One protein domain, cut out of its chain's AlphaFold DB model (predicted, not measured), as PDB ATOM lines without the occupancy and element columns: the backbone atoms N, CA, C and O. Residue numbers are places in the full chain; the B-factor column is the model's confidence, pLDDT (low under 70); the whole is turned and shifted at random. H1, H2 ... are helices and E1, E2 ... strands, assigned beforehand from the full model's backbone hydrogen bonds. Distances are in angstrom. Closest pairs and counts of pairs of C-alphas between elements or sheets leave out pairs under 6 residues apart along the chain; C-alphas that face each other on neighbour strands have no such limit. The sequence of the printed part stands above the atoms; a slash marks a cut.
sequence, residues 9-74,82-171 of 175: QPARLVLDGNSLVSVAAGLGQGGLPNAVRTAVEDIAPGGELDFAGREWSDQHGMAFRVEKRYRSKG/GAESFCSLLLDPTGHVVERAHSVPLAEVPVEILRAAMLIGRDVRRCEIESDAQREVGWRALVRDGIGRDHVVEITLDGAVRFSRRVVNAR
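This is residues 9 to 74 and 82 to 171 of the 175 residues of an uncharacterized protein of Planctomycetes bacterium (UniProt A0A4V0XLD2). The domain is a closed barrel of ten antiparallel strands, E1 to E10, which follow one another round the ring in chain order until E10 comes back beside E1. Two short helices, H1 and H2, pack on the outside of the barrel on opposite sides, H1 over E4 and E5, H2 over E8. The 156 printed residues hold ten named strands and two named helices, in the order E1 E2 H1 E3 E4 E5 E6 H2 E7 E8 E9 E10; the class is mostly strand. The whole is compact, with a radius of gyration of the C-alphas of 15.2 A and spans of 42 by 41 by 28 A.

E1, residues 11 to 16, begins at C-alpha 11 (-15.944, -46.575, -3.324), and E2 is residues 19 to 26. H1, residues 34 to 43, is 14.3 A long. E3, residues 48 to 57, is 25.2 A long and bends by 56 degrees at residue 54. E4, residues 61 to 71, is the longest strand by residues and measures 32.1 A. E5 is residues 84 to 91 and E6 residues 97 to 104. H2, residues 111 to 118, begins at C-alpha 111 (6.374, -61.160, 15.198). E7, residues 123 to 131, E8, residues 136 to 144, and E9, residues 150 to 155, come next. E10, residues 161 to 170, is 26.3 A long and ends at C-alpha 170 (-19.441, -50.138, -1.889).

E1 and E2 form a hairpin, with N 14 and O 22 at 2.8 A, within hydrogen-bond range. E2 and E3 are antiparallel at 139 degrees, with N 23 and O 56 at 2.9 A. E4 and E5 are antiparallel neighbours, with N 66 and O 89 at 2.8 A. E6 and E7 stand at 137 degrees, antiparallel, with N 100 and O 131 at 2.8 A. E7, E8, E9 and E10 form a meander, each strand the antiparallel neighbour of the one before; N 141 of E8 and O 153 of E9 are 2.8 A apart. E10 and E1 close the ring, with N 13 and O 168 at 2.8 A. H1 is on the barrel, outside it, at a height over the sheet of 9.8 A; its closest C-alphas to E5 are those of Val 36 and Leu 91, 6.5 A. H2 is also outside, at a height of 8.4 A; the C-alphas of Ala 117 and Ala 141 of E8 are its closest to that strand, 6.2 A. H1 and H2 are apart. In both helices every O i to N i+4 pair is within hydrogen-bond range.

The C-alphas of Asn 18 and Gly 74, the two farthest apart, are 44.2 A from each other. Residues 75 to 81 are not printed, and C-alphas 74 and 82 are 7.2 A apart across this cut, in the link from E4 to E5. Of the links printed whole, no link is long. The mean pLDDT of the printed part is 92.6; residue 29, residues 72 to 74 and residues 82 to 83 are under 70.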
ATOM      1  N   GLN A   9     -14.679 -48.897 -10.360       70.75
ATOM      2  CA  GLN A   9     -13.984 -48.945  -9.072       70.75
ATOM      3  C   GLN A   9     -14.958 -48.654  -7.921       70.75
ATOM      4  O   GLN A   9     -15.476 -47.540  -7.824       70.75
ATOM      5  N   PRO A  10     -15.205 -49.618  -7.010       77.00
ATOM      6  CA  PRO A  10     -16.075 -49.372  -5.872       77.00
ATOM      7  C   PRO A  10     -15.473 -48.287  -4.975       77.00
ATOM      8  O   PRO A  10     -14.259 -48.237  -4.756       77.00
ATOM      9  N   ALA A  11     -16.338 -47.449  -4.412       89.00
ATOM     10  CA  ALA A  11     -15.944 -46.575  -3.324       89.00
ATOM     11  C   ALA A  11     -15.529 -47.424  -2.119       89.00
ATOM     12  O   ALA A  11     -16.154 -48.440  -1.802       89.00
ATOM     13  N   ARG A  12     -14.476 -47.003  -1.428       93.44
ATOM     14  CA  ARG A  12     -13.973 -47.667  -0.228       93.44
ATOM     15  C   ARG A  12     -14.412 -46.870   0.981       93.44
ATOM     16  O   ARG A  12     -14.022 -45.717   1.140       93.44
ATOM     17  N   LEU A  13     -15.234 -47.485   1.814       94.75
ATOM     18  CA  LEU A  13     -15.712 -46.916   3.062       94.75
ATOM     19  C   LEU A  13     -14.886 -47.497   4.205       94.75
ATOM     20  O   LEU A  13     -14.735 -48.717   4.307       94.75
ATOM     21  N   VAL A  14     -14.385 -46.632   5.076       95.62
ATOM     22  CA  VAL A  14     -13.686 -47.013   6.301       95.62
ATOM     23  C   VAL A  14     -14.584 -46.679   7.480       95.62
ATOM     24  O   VAL A  14     -15.012 -45.536   7.646       95.62
ATOM     25  N   LEU A  15     -14.881 -47.695   8.287       96.12
ATOM     26  CA  LEU A  15     -15.797 -47.606   9.415       96.12
ATOM     27  C   LEU A  15     -15.056 -47.820  10.737       96.12
ATOM     28  O   LEU A  15     -14.365 -48.829  10.899       96.12
ATOM     29  N   ASP A  16     -15.274 -46.922  11.691       94.81
ATOM     30  CA  ASP A  16     -14.950 -47.125  13.104       94.81
ATOM     31  C   ASP A  16     -16.234 -47.519  13.848       94.81
ATOM     32  O   ASP A  16     -17.155 -46.718  14.036       94.81
ATOM     33  N   GLY A  17     -16.359 -48.812  14.157       91.94
ATOM     34  CA  GLY A  17     -17.622 -49.411  14.578       91.94
ATOM     35  C   GLY A  17     -18.728 -49.206  13.532       91.94
ATOM     36  O   GLY A  17     -18.739 -49.858  12.482       91.94
ATOM     37  N   ASN A  18     -19.663 -48.303  13.843       92.62
ATOM     38  CA  ASN A  18     -20.783 -47.920  12.974       92.62
ATOM     39  C   ASN A  18     -20.651 -46.504  12.388       92.62
ATOM     40  O   ASN A  18     -21.539 -46.073  11.654       92.62
ATOM     41  N   SER A  19     -19.571 -45.790  12.698       94.81
ATOM     42  CA  SER A  19     -19.303 -44.446  12.188       94.81
ATOM     43  C   SER A  19     -18.454 -44.512  10.925       94.81
ATOM     44  O   SER A  19     -17.468 -45.246  10.872       94.81
ATOM     45  N   LEU A  20     -18.825 -43.737   9.909       94.69
ATOM     46  CA  LEU A  20     -18.017 -43.549   8.707       94.69
ATOM     47  C   LEU A  20     -16.912 -42.529   8.995       94.69
ATOM     48  O   LEU A  20     -17.236 -41.401   9.345       94.69
ATOM     49  N   VAL A  21     -15.644 -42.927   8.846       96.25
ATOM     50  CA  VAL A  21     -14.476 -42.079   9.180       96.25
ATOM     51  C   VAL A  21     -13.601 -41.735   7.976       96.25
ATOM     52  O   VAL A  21     -12.828 -40.778   8.018       96.25
ATOM     53  N   SER A  22     -13.699 -42.514   6.896       96.00
ATOM     54  CA  SER A  22     -13.084 -42.176   5.613       96.00
ATOM     55  C   SER A  22     -13.869 -42.776   4.445       96.00
ATOM     56  O   SER A  22     -14.460 -43.854   4.558       96.00
ATOM     57  N   VAL A  23     -13.877 -42.067   3.320       95.81
ATOM     58  CA  VAL A  23     -14.415 -42.511   2.031       95.81
ATOM     59  C   VAL A  23     -13.379 -42.234   0.961       95.81
ATOM     60  O   VAL A  23     -12.976 -41.088   0.808       95.81
ATOM     61  N   ALA A  24     -13.021 -43.235   0.161       94.81
ATOM     62  CA  ALA A  24     -12.233 -43.046  -1.051       94.81
ATOM     63  C   ALA A  24     -13.050 -43.431  -2.288       94.81
ATOM     64  O   ALA A  24     -13.507 -44.568  -2.401       94.81
ATOM     65  N   ALA A  25     -13.225 -42.503  -3.227       92.94
ATOM     66  CA  ALA A  25     -13.931 -42.734  -4.487       92.94
ATOM     67  C   ALA A  25     -12.957 -42.692  -5.666       92.94
ATOM     68  O   ALA A  25     -12.151 -41.763  -5.767       92.94
ATOM     69  N   GLY A  26     -13.045 -43.687  -6.552       91.12
ATOM     70  CA  GLY A  26     -12.215 -43.773  -7.751       91.12
ATOM     71  C   GLY A  26     -12.367 -42.534  -8.633       91.12
ATOM     72  O   GLY A  26     -13.472 -42.106  -8.960       91.12
ATOM     73  N   LEU A  27     -11.241 -41.948  -9.020       85.75
ATOM     74  CA  LEU A  27     -11.159 -40.922 -10.046       85.75
ATOM     75  C   LEU A  27     -10.590 -41.625 -11.267       85.75
ATOM     76  O   LEU A  27      -9.465 -42.117 -11.230       85.75
ATOM     77  N   GLY A  28     -11.374 -41.713 -12.334       73.50
ATOM     78  CA  GLY A  28     -10.973 -42.402 -13.556       73.50
ATOM     79  C   GLY A  28      -9.649 -41.896 -14.122       73.50
ATOM     80  O   GLY A  28      -9.071 -40.910 -13.656       73.50
ATOM     81  N   GLN A  29      -9.167 -42.552 -15.174       65.81
ATOM     82  CA  GLN A  29      -7.890 -42.200 -15.787       65.81
ATOM     83  C   GLN A  29      -7.802 -40.690 -16.096       65.81
ATOM     84  O   GLN A  29      -8.635 -40.134 -16.805       65.81
ATOM     85  N   GLY A  30      -6.787 -40.021 -15.539       76.94
ATOM     86  CA  GLY A  30      -6.579 -38.578 -15.707       76.94
ATOM     87  C   GLY A  30      -7.310 -37.673 -14.707       76.94
ATOM     88  O   GLY A  30      -7.068 -36.468 -14.728       76.94
ATOM     89  N   GLY A  31      -8.128 -38.221 -13.800       87.00
ATOM     90  CA  GLY A  31      -8.869 -37.457 -12.787       87.00
ATOM     91  C   GLY A  31      -8.018 -36.909 -11.634       87.00
ATOM     92  O   GLY A  31      -8.483 -36.061 -10.873       87.00
ATOM     93  N   LEU A  32      -6.763 -37.354 -11.509       93.31
ATOM     94  CA  LEU A  32      -5.813 -36.802 -10.543       93.31
ATOM     95  C   LEU A  32      -5.315 -35.411 -10.980       93.31
ATOM     96  O   LEU A  32      -4.899 -35.266 -12.143       93.31
ATOM     97  N   PRO A  33      -5.270 -34.420 -10.062       95.75
ATOM     98  CA  PRO A  33      -4.634 -33.130 -10.310       95.75
ATOM     99  C   PRO A  33      -3.191 -33.288 -10.788       95.75
ATOM    100  O   PRO A  33      -2.502 -34.233 -10.402       95.75
ATOM    101  N   ASN A  34      -2.713 -32.340 -11.600       96.00
ATOM    102  CA  ASN A  34      -1.364 -32.416 -12.164       96.00
ATOM    103  C   ASN A  34      -0.286 -32.518 -11.073       96.00
ATOM    104  O   ASN A  34       0.573 -33.384 -11.158       96.00
ATOM    105  N   ALA A  35      -0.391 -31.702 -10.019       97.31
ATOM    106  CA  ALA A  35       0.558 -31.715  -8.906       97.31
ATOM    107  C   ALA A  35       0.624 -33.084  -8.203       97.31
ATOM    108  O   ALA A  35       1.706 -33.620  -7.992       97.31
ATOM    109  N   VAL A  36      -0.536 -33.693  -7.932       97.38
ATOM    110  CA  VAL A  36      -0.634 -35.032  -7.330       97.38
ATOM    111  C   VAL A  36      -0.020 -36.091  -8.242       97.38
ATOM    112  O   VAL A  36       0.731 -36.945  -7.784       97.38
ATOM    113  N   ARG A  37      -0.309 -36.033  -9.545       95.69
ATOM    114  CA  ARG A  37       0.230 -36.984 -10.526       95.69
ATOM    115  C   ARG A  37       1.752 -36.909 -10.615       95.69
ATOM    116  O   ARG A  37       2.396 -37.951 -10.624       95.69
ATOM    117  N   THR A  38       2.302 -35.697 -10.671       96.38
ATOM    118  CA  THR A  38       3.750 -35.470 -10.671       96.38
ATOM    119  C   THR A  38       4.379 -36.031  -9.399       96.38
ATOM    120  O   THR A  38       5.265 -36.871  -9.494       96.38
ATOM    121  N   ALA A  39       3.848 -35.676  -8.227       97.06
ATOM    122  CA  ALA A  39       4.369 -36.162  -6.952       97.06
ATOM    123  C   ALA A  39       4.335 -37.698  -6.843       97.06
ATOM    124  O   ALA A  39       5.296 -38.309  -6.384       97.06
ATOM    125  N   VAL A  40       3.264 -38.346  -7.307       95.75
ATOM    126  CA  VAL A  40       3.156 -39.814  -7.324       95.75
ATOM    127  C   VAL A  40       4.251 -40.463  -8.172       95.75
ATOM    128  O   VAL A  40       4.833 -41.454  -7.734       95.75
ATOM    129  N   GLU A  41       4.520 -39.950  -9.374       94.94
ATOM    130  CA  GLU A  41       5.583 -40.500 -10.226       94.94
ATOM    131  C   GLU A  41       6.981 -40.206  -9.676       94.94
ATOM    132  O   GLU A  41       7.863 -41.047  -9.819       94.94
ATOM    133  N   ASP A  42       7.174 -39.082  -8.986       95.75
ATOM    134  CA  ASP A  42       8.452 -38.760  -8.343       95.75
ATOM    135  C   ASP A  42       8.728 -39.663  -7.124       95.75
ATOM    136  O   ASP A  42       9.851 -40.131  -6.928       95.75
ATOM    137  N   ILE A  43       7.709 -39.943  -6.302       93.25
ATOM    138  CA  ILE A  43       7.841 -40.737  -5.065       93.25
ATOM    139  C   ILE A  43       7.862 -42.240  -5.353       93.25
ATOM    140  O   ILE A  43       8.588 -43.002  -4.706       93.25
ATOM    141  N   ALA A  44       7.012 -42.684  -6.273       91.31
ATOM    142  CA  ALA A  44       6.737 -44.088  -6.539       91.31
ATOM    143  C   ALA A  44       6.680 -44.333  -8.062       91.31
ATOM    144  O   ALA A  44       5.612 -44.660  -8.600       91.31
ATOM    145  N   PRO A  45       7.813 -44.173  -8.779       92.56
ATOM    146  CA  PRO A  45       7.855 -44.243 -10.238       92.56
ATOM    147  C   PRO A  45       7.458 -45.621 -10.765       92.56
ATOM    148  O   PRO A  45       7.867 -46.655 -10.230       92.56
ATOM    149  N   GLY A  46       6.690 -45.650 -11.856       90.31
ATOM    150  CA  GLY A  46       6.249 -46.897 -12.488       90.31
ATOM    151  C   GLY A  46       5.164 -47.619 -11.682       90.31
ATOM    152  O   GLY A  46       4.303 -46.969 -11.096       90.31
ATOM    153  N   GLY A  47       5.193 -48.957 -11.670       89.06
ATOM    154  CA  GLY A  47       4.154 -49.787 -11.045       89.06
ATOM    155  C   GLY A  47       2.856 -49.865 -11.860       89.06
ATOM    156  O   GLY A  47       2.600 -49.060 -12.754       89.06
ATOM    157  N   GLU A  48       2.043 -50.874 -11.574       91.19
ATOM    158  CA  GLU A  48       0.671 -51.003 -12.061       91.19
ATOM    159  C   GLU A  48      -0.251 -50.225 -11.115       91.19
ATOM    160  O   GLU A  48      -0.186 -50.407  -9.901       91.19
ATOM    161  N   LEU A  49      -1.070 -49.319 -11.653       90.69
ATOM    162  CA  LEU A  49      -2.011 -48.537 -10.855       90.69
ATOM    163  C   LEU A  49      -3.197 -49.420 -10.448       90.69
ATOM    164  O   LEU A  49      -4.004 -49.792 -11.299       90.69
ATOM    165  N   ASP A  50      -3.317 -49.699  -9.153       90.06
ATOM    166  CA  ASP A  50      -4.425 -50.471  -8.581       90.06
ATOM    167  C   ASP A  50      -5.618 -49.571  -8.244       90.06
ATOM    168  O   ASP A  50      -6.774 -49.964  -8.410       90.06
ATOM    169  N   PHE A  51      -5.345 -48.357  -7.762       91.69
ATOM    170  CA  PHE A  51      -6.369 -47.392  -7.377       91.69
ATOM    171  C   PHE A  51      -5.849 -45.963  -7.486       91.69
ATOM    172  O   PHE A  51      -4.714 -45.666  -7.118       91.69
ATOM    173  N   ALA A  52      -6.709 -45.065  -7.947       93.56
ATOM    174  CA  ALA A  52      -6.511 -43.628  -7.854       93.56
ATOM    175  C   ALA A  52      -7.857 -43.001  -7.520       93.56
ATOM    176  O   ALA A  52      -8.827 -43.200  -8.249       93.56
ATOM    177  N   GLY A  53      -7.929 -42.250  -6.429       94.38
ATOM    178  CA  GLY A  53      -9.197 -41.725  -5.953       94.38
ATOM    179  C   GLY A  53      -9.070 -40.477  -5.105       94.38
ATOM    180  O   GLY A  53      -7.991 -40.125  -4.630       94.38
ATOM    181  N   ARG A  54     -10.202 -39.804  -4.915       95.69
ATOM    182  CA  ARG A  54     -10.342 -38.751  -3.911       95.69
ATOM    183  C   ARG A  54     -10.745 -39.399  -2.601       95.69
ATOM    184  O   ARG A  54     -11.691 -40.182  -2.587       95.69
ATOM    185  N   GLU A  55     -10.040 -39.062  -1.536       96.69
ATOM    186  CA  GLU A  55     -10.339 -39.500  -0.181       96.69
ATOM    187  C   GLU A  55     -10.864 -38.321   0.646       96.69
ATOM    188  O   GLU A  55     -10.342 -37.210   0.554       96.69
ATOM    189  N   TRP A  56     -11.900 -38.565   1.442       96.81
ATOM    190  CA  TRP A  56     -12.394 -37.659   2.473       96.81
ATOM    191  C   TRP A  56     -12.316 -38.373   3.810       96.81
ATOM    192  O   TRP A  56     -12.939 -39.422   3.960       96.81
ATOM    193  N   SER A  57     -11.588 -37.812   4.768       95.31
ATOM    194  CA  SER A  57     -11.465 -38.375   6.112       95.31
ATOM    195  C   SER A  57     -11.526 -37.303   7.191       95.31
ATOM    196  O   SER A  57     -11.190 -36.140   6.954       95.31
ATOM    197  N   ASP A  58     -11.904 -37.707   8.401       91.94
ATOM    198  CA  ASP A  58     -11.943 -36.801   9.556       91.94
ATOM    199  C   ASP A  58     -10.543 -36.295   9.945       91.94
ATOM    200  O   ASP A  58     -10.394 -35.195  10.472       91.94
ATOM    201  N   GLN A  59      -9.503 -37.095   9.677       89.25
ATOM    202  CA  GLN A  59      -8.122 -36.799  10.075       89.25
ATOM    203  C   GLN A  59      -7.411 -35.851   9.102       89.25
ATOM    204  O   GLN A  59      -6.585 -35.046   9.531       89.25
ATOM    205  N   HIS A  60      -7.713 -35.943   7.804       90.56
ATOM    206  CA  HIS A  60      -6.957 -35.243   6.759       90.56
ATOM    207  C   HIS A  60      -7.816 -34.329   5.881       90.56
ATOM    208  O   HIS A  60      -7.288 -33.622   5.024       90.56
ATOM    209  N   GLY A  61      -9.136 -34.310   6.079       94.69
ATOM    210  CA  GLY A  61     -10.049 -33.610   5.187       94.69
ATOM    211  C   GLY A  61     -10.060 -34.263   3.806       94.69
ATOM    212  O   GLY A  61     -10.169 -35.481   3.692       94.69
ATOM    213  N   MET A  62      -9.978 -33.451   2.751       96.88
ATOM    214  CA  MET A  62      -9.954 -33.941   1.371       96.88
ATOM    215  C   MET A  62      -8.516 -34.116   0.871       96.88
ATOM    216  O   MET A  62      -7.738 -33.163   0.866       96.88
ATOM    217  N   ALA A  63      -8.206 -35.317   0.394       97.62
ATOM    218  CA  ALA A  63      -6.909 -35.713  -0.142       97.62
ATOM    219  C   ALA A  63      -7.079 -36.665  -1.343       97.62
ATOM    220  O   ALA A  63      -8.194 -36.962  -1.784       97.62
ATOM    221  N   PHE A  64      -5.971 -37.135  -1.907       97.19
ATOM    222  CA  PHE A  64      -5.936 -38.063  -3.033       97.19
ATOM    223  C   PHE A  64      -5.165 -39.320  -2.653       97.19
ATOM    224  O   PHE A  64      -3.984 -39.252  -2.316       97.19
ATOM    225  N   ARG A  65      -5.842 -40.467  -2.728       96.62
ATOM    226  CA  ARG A  65      -5.279 -41.786  -2.444       96.62
ATOM    227  C   ARG A  65      -4.855 -42.439  -3.750       96.62
ATOM    228  O   ARG A  65      -5.667 -42.573  -4.668       96.62
ATOM    229  N   VAL A  66      -3.601 -42.863  -3.826       95.69
ATOM    230  CA  VAL A  66      -3.045 -43.563  -4.984       95.69
ATOM    231  C   VAL A  66      -2.348 -44.830  -4.530       95.69
ATOM    232  O   VAL A  66      -1.510 -44.795  -3.636       95.69
ATOM    233  N   GLU A  67      -2.688 -45.947  -5.160       94.62
ATOM    234  CA  GLU A  67      -2.145 -47.260  -4.842       94.62
ATOM    235  C   GLU A  67      -1.540 -47.902  -6.080       94.62
ATOM    236  O   GLU A  67      -2.174 -47.976  -7.138       94.62
ATOM    237  N   LYS A  68      -0.310 -48.384  -5.936       93.69
ATOM    238  CA  LYS A  68       0.453 -49.022  -7.002       93.69
ATOM    239  C   LYS A  68       0.952 -50.387  -6.563       93.69
ATOM    240  O   LYS A  68       1.401 -50.562  -5.430       93.69
ATOM    241  N   ARG A  69       0.939 -51.330  -7.500       92.31
ATOM    242  CA  ARG A  69       1.513 -52.663  -7.353       92.31
ATOM    243  C   ARG A  69       2.734 -52.814  -8.237       92.31
ATOM    244  O   ARG A  69       2.721 -52.466  -9.415       92.31
ATOM    245  N   TYR A  70       3.788 -53.390  -7.695       88.50
ATOM    246  CA  TYR A  70       5.019 -53.665  -8.409       88.50
ATOM    247  C   TYR A  70       5.217 -55.166  -8.452       88.50
ATOM    248  O   TYR A  70       5.258 -55.843  -7.427       88.50
ATOM    249  N   ARG A  71       5.367 -55.689  -9.663       83.31
ATOM    250  CA  ARG A  71       5.832 -57.058  -9.848       83.31
ATOM    251  C   ARG A  71       7.352 -57.024  -9.823       83.31
ATOM    252  O   ARG A  71       7.947 -56.291 -10.617       83.31
ATOM    253  N   SER A  72       7.968 -57.796  -8.931       67.62
ATOM    254  CA  SER A  72       9.422 -57.942  -8.910       67.62
ATOM    255  C   SER A  72       9.903 -58.423 -10.283       67.62
ATOM    256  O   SER A  72       9.546 -59.509 -10.750       67.62
ATOM    257  N   LYS A  73      10.685 -57.588 -10.976       54.69
ATOM    258  CA  LYS A  73      11.346 -57.967 -12.228       54.69
ATOM    259  C   LYS A  73      12.598 -58.776 -11.881       54.69
ATOM    260  O   LYS A  73      13.691 -58.235 -11.873       54.69
ATOM    261  N   GLY A  74      12.407 -60.061 -11.592       51.06
ATOM    262  CA  GLY A  74      13.418 -61.115 -11.679       51.06
ATOM    263  C   GLY A  74      14.785 -60.846 -11.038       51.06
ATOM    264  O   GLY A  74      15.732 -60.499 -11.735       51.06
ATOM    265  N   GLY A  82       8.475 -64.137  -6.973       52.53
ATOM    266  CA  GLY A  82       7.903 -62.872  -7.436       52.53
ATOM    267  C   GLY A  82       7.158 -62.090  -6.362       52.53
ATOM    268  O   GLY A  82       5.952 -61.902  -6.505       52.53
ATOM    269  N   ALA A  83       7.857 -61.663  -5.306       60.72
ATOM    270  CA  ALA A  83       7.261 -60.824  -4.277       60.72
ATOM    271  C   ALA A  83       6.604 -59.597  -4.936       60.72
ATOM    272  O   ALA A  83       7.271 -58.771  -5.565       60.72
ATOM    273  N   GLU A  84       5.275 -59.528  -4.862       73.19
ATOM    274  CA  GLU A  84       4.539 -58.332  -5.242       73.19
ATOM    275  C   GLU A  84       4.730 -57.314  -4.123       73.19
ATOM    276  O   GLU A  84       4.458 -57.616  -2.959       73.19
ATOM    277  N   SER A  85       5.210 -56.118  -4.461       85.88
ATOM    278  CA  SER A  85       5.221 -55.005  -3.517       85.88
ATOM    279  C   SER A  85       4.093 -54.033  -3.833       85.88
ATOM    280  O   SER A  85       3.649 -53.887  -4.973       85.88
ATOM    281  N   PHE A  86       3.586 -53.394  -2.796       91.56
ATOM    282  CA  PHE A  86       2.469 -52.470  -2.838       91.56
ATOM    283  C   PHE A  86       2.906 -51.152  -2.209       91.56
ATOM    284  O   PHE A  86       3.599 -51.146  -1.192       91.56
ATOM    285  N   CYS A  87       2.502 -50.043  -2.814       94.00
ATOM    286  CA  CYS A  87       2.716 -48.698  -2.301       94.00
ATOM    287  C   CYS A  87       1.372 -47.971  -2.276       94.00
ATOM    288  O   CYS A  87       0.658 -47.980  -3.278       94.00
ATOM    289  N   SER A  88       1.049 -47.333  -1.156       96.00
ATOM    290  CA  SER A  88      -0.103 -46.450  -0.996       96.00
ATOM    291  C   SER A  88       0.385 -45.058  -0.624       96.00
ATOM    292  O   SER A  88       1.231 -44.902   0.253       96.00
ATOM    293  N   LEU A  89      -0.137 -44.044  -1.298       97.06
ATOM    294  CA  LEU A  89       0.163 -42.642  -1.048       97.06
ATOM    295  C   LEU A  89      -1.143 -41.898  -0.792       97.06
ATOM    296  O   LEU A  89      -2.084 -42.029  -1.574       97.06
ATOM    297  N   LEU A  90      -1.180 -41.093   0.266       97.31
ATOM    298  CA  LEU A  90      -2.180 -40.053   0.472       97.31
ATOM    299  C   LEU A  90      -1.504 -38.706   0.260       97.31
ATOM    300  O   LEU A  90      -0.549 -38.371   0.964       97.31
ATOM    301  N   LEU A  91      -1.993 -37.935  -0.706       97.75
ATOM    302  CA  LEU A  91      -1.450 -36.623  -1.031       97.75
ATOM    303  C   LEU A  91      -2.511 -35.541  -0.888       97.75
ATOM    304  O   LEU A  91      -3.675 -35.748  -1.235       97.75
ATOM    305  N   ASP A  92      -2.107 -34.364  -0.429       97.31
ATOM    306  CA  ASP A  92      -2.969 -33.187  -0.466       97.31
ATOM    307  C   ASP A  92      -3.170 -32.688  -1.922       97.31
ATOM    308  O   ASP A  92      -2.495 -33.151  -2.850       97.31
ATOM    309  N   PRO A  93      -4.083 -31.731  -2.182       96.88
ATOM    310  CA  PRO A  93      -4.314 -31.217  -3.537       96.88
ATOM    311  C   PRO A  93      -3.105 -30.540  -4.199       96.88
ATOM    312  O   PRO A  93      -3.105 -30.352  -5.418       96.88
ATOM    313  N   THR A  94      -2.092 -30.163  -3.417       97.19
ATOM    314  CA  THR A  94      -0.846 -29.548  -3.890       97.19
ATOM    315  C   THR A  94       0.255 -30.573  -4.165       97.19
ATOM    316  O   THR A  94       1.297 -30.209  -4.704       97.19
ATOM    317  N   GLY A  95       0.007 -31.856  -3.882       96.88
ATOM    318  CA  GLY A  95       0.954 -32.946  -4.096       96.88
ATOM    319  C   GLY A  95       1.887 -33.206  -2.912       96.88
ATOM    320  O   GLY A  95       2.834 -33.973  -3.069       96.88
ATOM    321  N   HIS A  96       1.652 -32.615  -1.736       97.06
ATOM    322  CA  HIS A  96       2.428 -32.974  -0.547       97.06
ATOM    323  C   HIS A  96       1.964 -34.308   0.030       97.06
ATOM    324  O   HIS A  96       0.769 -34.599   0.072       97.06
ATOM    325  N   VAL A  97       2.923 -35.097   0.515       96.38
ATOM    326  CA  VAL A  97       2.654 -36.376   1.176       96.38
ATOM    327  C   VAL A  97       2.035 -36.122   2.543       96.38
ATOM    328  O   VAL A  97       2.657 -35.515   3.412       96.38
ATOM    329  N   VAL A  98       0.821 -36.625   2.723       96.12
ATOM    330  CA  VAL A  98       0.144 -36.710   4.020       96.12
ATOM    331  C   VAL A  98       0.484 -38.042   4.683       96.12
ATOM    332  O   VAL A  98       0.805 -38.087   5.865       96.12
ATOM    333  N   GLU A  99       0.456 -39.117   3.898       95.75
ATOM    334  CA  GLU A  99       0.714 -40.480   4.350       95.75
ATOM    335  C   GLU A  99       1.366 -41.272   3.215       95.75
ATOM    336  O   GLU A  99       0.999 -41.133   2.042       95.75
ATOM    337  N   ARG A 100       2.313 -42.137   3.557       96.12
ATOM    338  CA  ARG A 100       2.890 -43.128   2.655       96.12
ATOM    339  C   ARG A 100       2.933 -44.473   3.355       96.12
ATOM    340  O   ARG A 100       3.443 -44.571   4.461       96.12
ATOM    341  N   ALA A 101       2.492 -45.520   2.679       96.38
ATOM    342  CA  ALA A 101       2.623 -46.884   3.157       96.38
ATOM    343  C   ALA A 101       3.246 -47.772   2.080       96.38
ATOM    344  O   ALA A 101       2.989 -47.594   0.887       96.38
ATOM    345  N   HIS A 102       4.079 -48.728   2.484       94.81
ATOM    346  CA  HIS A 102       4.631 -49.725   1.570       94.81
ATOM    347  C   HIS A 102       4.610 -51.112   2.199       94.81
ATOM    348  O   HIS A 102       4.854 -51.260   3.394       94.81
ATOM    349  N   SER A 103       4.299 -52.131   1.400       94.50
ATOM    350  CA  SER A 103       4.184 -53.500   1.896       94.50
ATOM    351  C   SER A 103       5.533 -54.095   2.269       94.50
ATOM    352  O   SER A 103       6.491 -53.978   1.503       94.50
ATOM    353  N   VAL A 104       5.543 -54.854   3.357       93.25
ATOM    354  CA  VAL A 104       6.656 -55.704   3.780       93.25
ATOM    355  C   VAL A 104       6.238 -57.170   3.610       93.25
ATOM    356  O   VAL A 104       5.106 -57.517   3.976       93.25
ATOM    357  N   PRO A 105       7.093 -58.050   3.054       91.38
ATOM    358  CA  PRO A 105       6.807 -59.480   2.992       91.38
ATOM    359  C   PRO A 105       6.463 -60.030   4.379       91.38
ATOM    360  O   PRO A 105       7.180 -59.770   5.337       91.38
ATOM    361  N   LEU A 106       5.400 -60.833   4.503       91.81
ATOM    362  CA  LEU A 106       4.935 -61.310   5.818       91.81
ATOM    363  C   LEU A 106       6.002 -62.087   6.608       91.81
ATOM    364  O   LEU A 106       5.959 -62.096   7.832       91.81
ATOM    365  N   ALA A 107       6.961 -62.716   5.921       91.94
ATOM    366  CA  ALA A 107       8.087 -63.409   6.547       91.94
ATOM    367  C   ALA A 107       9.119 -62.462   7.196       91.94
ATOM    368  O   ALA A 107       9.911 -62.908   8.020       91.94
ATOM    369  N   GLU A 108       9.110 -61.182   6.825       93.19
ATOM    370  CA  GLU A 108      10.012 -60.134   7.324       93.19
ATOM    371  C   GLU A 108       9.332 -59.213   8.350       93.19
ATOM    372  O   GLU A 108       9.996 -58.411   9.002       93.19
ATOM    373  N   VAL A 109       8.010 -59.321   8.517       95.56
ATOM    374  CA  VAL A 109       7.260 -58.518   9.488       95.56
ATOM    375  C   VAL A 109       7.619 -58.966  10.910       95.56
ATOM    376  O   VAL A 109       7.582 -60.171  11.189       95.56
ATOM    377  N   PRO A 110       7.902 -58.037  11.844       97.69
ATOM    378  CA  PRO A 110       8.181 -58.407  13.225       97.69
ATOM    379  C   PRO A 110       7.020 -59.183  13.863       97.69
ATOM    380  O   PRO A 110       5.837 -58.891  13.645       97.69
ATOM    381  N   VAL A 111       7.352 -60.195  14.665       97.25
ATOM    382  CA  VAL A 111       6.374 -61.160  15.198       97.25
ATOM    383  C   VAL A 111       5.322 -60.495  16.087       97.25
ATOM    384  O   VAL A 111       4.167 -60.923  16.117       97.25
ATOM    385  N   GLU A 112       5.697 -59.440  16.801       97.81
ATOM    386  CA  GLU A 112       4.819 -58.623  17.629       97.81
ATOM    387  C   GLU A 112       3.756 -57.893  16.801       97.81
ATOM    388  O   GLU A 112       2.593 -57.868  17.208       97.81
ATOM    389  N   ILE A 113       4.103 -57.409  15.605       98.31
ATOM    390  CA  ILE A 113       3.163 -56.755  14.683       98.31
ATOM    391  C   ILE A 113       2.166 -57.781  14.145       98.31
ATOM    392  O   ILE A 113       0.956 -57.551  14.170       98.31
ATOM    393  N   LEU A 114       2.657 -58.951  13.722       97.81
ATOM    394  CA  LEU A 114       1.798 -60.051  13.273       97.81
ATOM    395  C   LEU A 114       0.848 -60.502  14.384       97.81
ATOM    396  O   LEU A 114      -0.350 -60.659  14.150       97.81
ATOM    397  N   ARG A 115       1.355 -60.655  15.611       97.75
ATOM    398  CA  ARG A 115       0.539 -61.022  16.773       97.75
ATOM    399  C   ARG A 115      -0.544 -59.980  17.040       97.75
ATOM    400  O   ARG A 115      -1.689 -60.368  17.254       97.75
ATOM    401  N   ALA A 116      -0.200 -58.694  17.013       98.00
ATOM    402  CA  ALA A 116      -1.146 -57.601  17.214       98.00
ATOM    403  C   ALA A 116      -2.250 -57.597  16.146       98.00
ATOM    404  O   ALA A 116      -3.433 -57.541  16.483       98.00
ATOM    405  N   ALA A 117      -1.890 -57.760  14.870       97.50
ATOM    406  CA  ALA A 117      -2.846 -57.891  13.771       97.50
ATOM    407  C   ALA A 117      -3.780 -59.107  13.956       97.50
ATOM    408  O   ALA A 117      -4.992 -59.018  13.732       97.50
ATOM    409  N   MET A 118      -3.232 -60.228  14.434       97.19
ATOM    410  CA  MET A 118      -3.978 -61.468  14.667       97.19
ATOM    411  C   MET A 118      -4.957 -61.415  15.853       97.19
ATOM    412  O   MET A 118      -5.816 -62.290  15.973       97.19
ATOM    413  N   LEU A 119      -4.880 -60.396  16.717       96.12
ATOM    414  CA  LEU A 119      -5.910 -60.156  17.738       96.12
ATOM    415  C   LEU A 119      -7.241 -59.712  17.118       96.12
ATOM    416  O   LEU A 119      -8.293 -59.903  17.726       96.12
ATOM    417  N   ILE A 120      -7.197 -59.128  15.917       96.38
ATOM    418  CA  ILE A 120      -8.366 -58.605  15.206       96.38
ATOM    419  C   ILE A 120      -8.885 -59.612  14.174       96.38
ATOM    420  O   ILE A 120     -10.088 -59.869  14.097       96.38
ATOM    421  N   GLY A 121      -7.989 -60.184  13.367       94.50
ATOM    422  CA  GLY A 121      -8.334 -61.088  12.268       94.50
ATOM    423  C   GLY A 121      -7.552 -62.394  12.314       94.50
ATOM    424  O   GLY A 121      -6.491 -62.478  12.914       94.50
ATOM    425  N   ARG A 122      -8.063 -63.442  11.664       93.12
ATOM    426  CA  ARG A 122      -7.376 -64.750  11.628       93.12
ATOM    427  C   ARG A 122      -6.381 -64.867  10.480       93.12
ATOM    428  O   ARG A 122      -5.590 -65.802  10.448       93.12
ATOM    429  N   ASP A 123      -6.470 -63.951   9.529       96.19
ATOM    430  CA  ASP A 123      -5.834 -64.051   8.228       96.19
ATOM    431  C   ASP A 123      -5.235 -62.693   7.863       96.19
ATOM    432  O   ASP A 123      -5.945 -61.769   7.460       96.19
ATOM    433  N   VAL A 124      -3.927 -62.562   8.088       96.75
ATOM    434  CA  VAL A 124      -3.159 -61.360   7.754       96.75
ATOM    435  C   VAL A 124      -2.815 -61.420   6.271       96.75
ATOM    436  O   VAL A 124      -2.015 -62.247   5.839       96.75
ATOM    437  N   ARG A 125      -3.436 -60.543   5.482       94.56
ATOM    438  CA  ARG A 125      -3.291 -60.520   4.020       94.56
ATOM    439  C   ARG A 125      -2.116 -59.673   3.568       94.56
ATOM    440  O   ARG A 125      -1.502 -59.982   2.551       94.56
ATOM    441  N   ARG A 126      -1.838 -58.592   4.296       94.56
ATOM    442  CA  ARG A 126      -0.782 -57.636   3.966       94.56
ATOM    443  C   ARG A 126      -0.373 -56.863   5.210       94.56
ATOM    444  O   ARG A 126      -1.236 -56.489   5.999       94.56
ATOM    445  N   CYS A 127       0.918 -56.592   5.338       96.88
ATOM    446  CA  CYS A 127       1.464 -55.662   6.317       96.88
ATOM    447  C   CYS A 127       2.258 -54.591   5.584       96.88
ATOM    448  O   CYS A 127       2.948 -54.880   4.608       96.88
ATOM    449  N   GLU A 128       2.133 -53.363   6.053       96.88
ATOM    450  CA  GLU A 128       2.731 -52.178   5.470       96.88
ATOM    451  C   GLU A 128       3.400 -51.366   6.580       96.88
ATOM    452  O   GLU A 128       2.855 -51.262   7.680       96.88
ATOM    453  N   ILE A 129       4.561 -50.781   6.292       97.19
ATOM    454  CA  ILE A 129       5.132 -49.726   7.132       97.19
ATOM    455  C   ILE A 129       4.505 -48.411   6.690       97.19
ATOM    456  O   ILE A 129       4.547 -48.071   5.505       97.19
ATOM    457  N   GLU A 130       3.940 -47.681   7.645       96.75
ATOM    458  CA  GLU A 130       3.341 -46.368   7.449       96.75
ATOM    459  C   GLU A 130       4.336 -45.272   7.836       96.75
ATOM    460  O   GLU A 130       5.005 -45.327   8.870       96.75
ATOM    461  N   SER A 131       4.434 -44.256   6.993       94.94
ATOM    462  CA  SER A 131       5.285 -43.087   7.157       94.94
ATOM    463  C   SER A 131       4.483 -41.813   6.927       94.94
ATOM    464  O   SER A 131       3.645 -41.746   6.025       94.94
ATOM    465  N   ASP A 132       4.775 -40.790   7.723       92.56
ATOM    466  CA  ASP A 132       4.393 -39.417   7.408       92.56
ATOM    467  C   ASP A 132       5.424 -38.793   6.443       92.56
ATOM    468  O   ASP A 132       6.252 -39.485   5.842       92.56
ATOM    469  N   ALA A 133       5.384 -37.471   6.271       87.25
ATOM    470  CA  ALA A 133       6.321 -36.757   5.407       87.25
ATOM    471  C   ALA A 133       7.798 -36.845   5.850       87.25
ATOM    472  O   ALA A 133       8.684 -36.531   5.055       87.25
ATOM    473  N   GLN A 134       8.084 -37.213   7.102       89.75
ATOM    474  CA  GLN A 134       9.425 -37.153   7.691       89.75
ATOM    475  C   GLN A 134       9.947 -38.493   8.203       89.75
ATOM    476  O   GLN A 134      11.161 -38.704   8.195       89.75
ATOM    477  N   ARG A 135       9.080 -39.380   8.692       94.06
ATOM    478  CA  ARG A 135       9.495 -40.608   9.374       94.06
ATOM    479  C   ARG A 135       8.439 -41.698   9.326       94.06
ATOM    480  O   ARG A 135       7.261 -41.452   9.084       94.06
ATOM    481  N   GLU A 136       8.875 -42.904   9.654       95.69
ATOM    482  CA  GLU A 136       7.980 -44.010   9.973       95.69
ATOM    483  C   GLU A 136       7.186 -43.690  11.243       95.69
ATOM    484  O   GLU A 136       7.735 -43.231  12.252       95.69
ATOM    485  N   VAL A 137       5.878 -43.919  11.185       96.44
ATOM    486  CA  VAL A 137       4.943 -43.621  12.276       96.44
ATOM    487  C   VAL A 137       4.299 -44.875  12.847       96.44
ATOM    488  O   VAL A 137       3.797 -44.829  13.974       96.44
ATOM    489  N   GLY A 138       4.315 -45.991  12.122       97.62
ATOM    490  CA  GLY A 138       3.708 -47.235  12.570       97.62
ATOM    491  C   GLY A 138       3.622 -48.288  11.476       97.62
ATOM    492  O   GLY A 138       4.283 -48.218  10.443       97.62
ATOM    493  N   TRP A 139       2.776 -49.269  11.739       98.12
ATOM    494  CA  TRP A 139       2.450 -50.372  10.860       98.12
ATOM    495  C   TRP A 139       0.964 -50.363  10.556       98.12
ATOM    496  O   TRP A 139       0.130 -50.073  11.416       98.12
ATOM    497  N   ARG A 140       0.630 -50.780   9.344       97.50
ATOM    498  CA  ARG A 140      -0.736 -51.004   8.900       97.50
ATOM    499  C   ARG A 140      -0.877 -52.444   8.437       97.50
ATOM    500  O   ARG A 140      -0.119 -52.907   7.591       97.50
ATOM    501  N   ALA A 141      -1.849 -53.169   8.974       97.50
ATOM    502  CA  ALA A 141      -2.134 -54.542   8.576       97.50
ATOM    503  C   ALA A 141      -3.543 -54.656   7.988       97.50
ATOM    504  O   ALA A 141      -4.519 -54.271   8.629       97.50
ATOM    505  N   LEU A 142      -3.653 -55.222   6.786       96.75
ATOM    506  CA  LEU A 142      -4.924 -55.654   6.213       96.75
ATOM    507  C   LEU A 142      -5.197 -57.084   6.679       96.75
ATOM    508  O   LEU A 142      -4.467 -58.015   6.318       96.75
ATOM    509  N   VAL A 143      -6.253 -57.264   7.463       97.69
ATOM    510  CA  VAL A 143      -6.636 -58.559   8.031       97.69
ATOM    511  C   VAL A 143      -8.068 -58.912   7.676       97.69
ATOM    512  O   VAL A 143      -8.932 -58.042   7.586       97.69
ATOM    513  N   ARG A 144      -8.338 -60.207   7.526       97.12
ATOM    514  CA  ARG A 144      -9.691 -60.743   7.390       97.12
ATOM    515  C   ARG A 144     -10.107 -61.463   8.668       97.12
ATOM    516  O   ARG A 144      -9.365 -62.286   9.216       97.12
ATOM    517  N   ASP A 145     -11.294 -61.137   9.168       95.06
ATOM    518  CA  ASP A 145     -11.845 -61.771  10.363       95.06
ATOM    519  C   ASP A 145     -12.514 -63.126  10.067       95.06
ATOM    520  O   ASP A 145     -12.662 -63.549   8.919       95.06
ATOM    521  N   GLY A 146     -12.915 -63.838  11.125       92.56
ATOM    522  CA  GLY A 146     -13.486 -65.184  11.013       92.56
ATOM    523  C   GLY A 146     -14.836 -65.265  10.292       92.56
ATOM    524  O   GLY A 146     -15.270 -66.373   9.988       92.56
ATOM    525  N   ILE A 147     -15.490 -64.132  10.016       93.88
ATOM    526  CA  ILE A 147     -16.742 -64.074   9.251       93.88
ATOM    527  C   ILE A 147     -16.558 -63.410   7.878       93.88
ATOM    528  O   ILE A 147     -17.539 -63.131   7.192       93.88
ATOM    529  N   GLY A 148     -15.309 -63.182   7.461       93.94
ATOM    530  CA  GLY A 148     -14.957 -62.723   6.120       93.94
ATOM    531  C   GLY A 148     -14.949 -61.208   5.923       93.94
ATOM    532  O   GLY A 148     -14.897 -60.769   4.776       93.94
ATOM    533  N   ARG A 149     -14.999 -60.400   6.992       95.25
ATOM    534  CA  ARG A 149     -14.891 -58.934   6.880       95.25
ATOM    535  C   ARG A 149     -13.427 -58.515   6.857       95.25
ATOM    536  O   ARG A 149     -12.624 -59.046   7.625       95.25
ATOM    537  N   ASP A 150     -13.117 -57.528   6.024       96.94
ATOM    538  CA  ASP A 150     -11.782 -56.947   5.929       96.94
ATOM    539  C   ASP A 150     -11.634 -55.770   6.904       96.94
ATOM    540  O   ASP A 150     -12.532 -54.935   7.054       96.94
ATOM    541  N   HIS A 151     -10.489 -55.711   7.575       97.31
ATOM    542  CA  HIS A 151     -10.128 -54.666   8.526       97.31
ATOM    543  C   HIS A 151      -8.729 -54.149   8.235       97.31
ATOM    544  O   HIS A 151      -7.825 -54.917   7.911       97.31
ATOM    545  N   VAL A 152      -8.551 -52.849   8.417       96.69
ATOM    546  CA  VAL A 152      -7.244 -52.216   8.534       96.69
ATOM    547  C   VAL A 152      -6.956 -52.033  10.018       96.69
ATOM    548  O   VAL A 152      -7.755 -51.445  10.748       96.69
ATOM    549  N   VAL A 153      -5.831 -52.574  10.470       97.75
ATOM    550  CA  VAL A 153      -5.338 -52.441  11.841       97.75
ATOM    551  C   VAL A 153      -4.120 -51.541  11.808       97.75
ATOM    552  O   VAL A 153      -3.150 -51.857  11.123       97.75
ATOM    553  N   GLU A 154      -4.166 -50.443  12.550       97.12
ATOM    554  CA  GLU A 154      -2.999 -49.596  12.759       97.12
ATOM    555  C   GLU A 154      -2.329 -49.949  14.074       97.12
ATOM    556  O   GLU A 154      -2.962 -50.064  15.129       97.12
ATOM    557  N   ILE A 155      -1.025 -50.153  13.984       98.38
ATOM    558  CA  ILE A 155      -0.183 -50.696  15.033       98.38
ATOM    559  C   ILE A 155       0.991 -49.731  15.185       98.38
ATOM    560  O   ILE A 155       1.548 -49.230  14.212       98.38
ATOM    561  N   THR A 156       1.356 -49.402  16.413       98.00
ATOM    562  CA  THR A 156       2.546 -48.599  16.697       98.00
ATOM    563  C   THR A 156       3.826 -49.343  16.291       98.00
ATOM    564  O   THR A 156       3.823 -50.551  16.053       98.00
ATOM    565  N   LEU A 157       4.959 -48.635  16.255       96.81
ATOM    566  CA  LEU A 157       6.265 -49.252  15.984       96.81
ATOM    567  C   LEU A 157       6.681 -50.288  17.048       96.81
ATOM    568  O   LEU A 157       7.445 -51.190  16.735       96.81
ATOM    569  N   ASP A 158       6.168 -50.182  18.278       96.31
ATOM    570  CA  ASP A 158       6.388 -51.129  19.383       96.31
ATOM    571  C   ASP A 158       5.335 -52.255  19.461       96.31
ATOM    572  O   ASP A 158       5.359 -53.064  20.387       96.31
ATOM    573  N   GLY A 159       4.415 -52.340  18.493       96.75
ATOM    574  CA  GLY A 159       3.465 -53.452  18.382       96.75
ATOM    575  C   GLY A 159       2.168 -53.317  19.178       96.75
ATOM    576  O   GLY A 159       1.416 -54.286  19.288       96.75
ATOM    577  N   ALA A 160       1.854 -52.133  19.703       97.62
ATOM    578  CA  ALA A 160       0.560 -51.849  20.312       97.62
ATOM    579  C   ALA A 160      -0.485 -51.482  19.246       97.62
ATOM    580  O   ALA A 160      -0.241 -50.669  18.356       97.62
ATOM    581  N   VAL A 161      -1.690 -52.047  19.348       97.44
ATOM    582  CA  VAL A 161      -2.802 -51.675  18.461       97.44
ATOM    583  C   VAL A 161      -3.273 -50.264  18.813       97.44
ATOM    584  O   VAL A 161      -3.682 -50.015  19.946       97.44
ATOM    585  N   ARG A 162      -3.249 -49.350  17.836       95.75
ATOM    586  CA  ARG A 162      -3.846 -48.011  17.964       95.75
ATOM    587  C   ARG A 162      -5.341 -48.071  17.721       95.75
ATOM    588  O   ARG A 162      -6.124 -47.594  18.534       95.75
ATOM    589  N   PHE A 163      -5.725 -48.662  16.596       93.69
ATOM    590  CA  PHE A 163      -7.117 -48.832  16.216       93.69
ATOM    591  C   PHE A 163      -7.284 -49.928  15.169       93.69
ATOM    592  O   PHE A 163      -6.343 -50.350  14.497       93.69
ATOM    593  N   SER A 164      -8.528 -50.370  15.024       96.50
ATOM    594  CA  SER A 164      -8.965 -51.274  13.972       96.50
ATOM    595  C   SER A 164     -10.208 -50.688  13.326       96.50
ATOM    596  O   SER A 164     -11.156 -50.314  14.016       96.50
ATOM    597  N   ARG A 165     -10.188 -50.586  11.999       96.56
ATOM    598  CA  ARG A 165     -11.284 -50.031  11.207       96.56
ATOM    599  C   ARG A 165     -11.703 -51.037  10.152       96.56
ATOM    600  O   ARG A 165     -10.863 -51.637   9.481       96.56
ATOM    601  N   ARG A 166     -13.010 -51.203   9.975       96.81
ATOM    602  CA  ARG A 166     -13.561 -52.096   8.954       96.81
ATOM    603  C   ARG A 166     -13.528 -51.407   7.596       96.81
ATOM    604  O   ARG A 166     -13.949 -50.258   7.488       96.81
ATOM    605  N   VAL A 167     -13.102 -52.128   6.563       95.06
ATOM    606  CA  VAL A 167     -13.115 -51.648   5.176       95.06
ATOM    607  C   VAL A 167     -14.271 -52.294   4.425       95.06
ATOM    608  O   VAL A 167     -14.472 -53.508   4.484       95.06
ATOM    609  N   VAL A 168     -15.049 -51.478   3.722       93.88
ATOM    610  CA  VAL A 168     -16.196 -51.918   2.927       93.88
ATOM    611  C   VAL A 168     -16.075 -51.344   1.524       93.88
ATOM    612  O   VAL A 168     -16.066 -50.131   1.343       93.88
ATOM    613  N   ASN A 169     -16.027 -52.220   0.524       89.75
ATOM    614  CA  ASN A 169     -16.156 -51.818  -0.872       89.75
ATOM    615  C   ASN A 169     -17.643 -51.674  -1.200       89.75
ATOM    616  O   ASN A 169     -18.399 -52.642  -1.097       89.75
ATOM    617  N   ALA A 170     -18.064 -50.472  -1.574       85.00
ATOM    618  CA  ALA A 170     -19.441 -50.138  -1.889       85.00
ATOM    619  C   ALA A 170     -19.542 -49.566  -3.303       85.00
ATOM    620  O   ALA A 170     -18.710 -48.774  -3.742       85.00
ATOM    621  N   ARG A 171     -20.603 -49.936  -4.014       81.06
ATOM    622  CA  ARG A 171     -21.001 -49.254  -5.243       81.06
ATOM    623  C   ARG A 171     -21.886 -48.068  -4.864       81.06
ATOM    624  O   ARG A 171     -22.827 -48.239  -4.090       81.06
TER     625      ARG A 171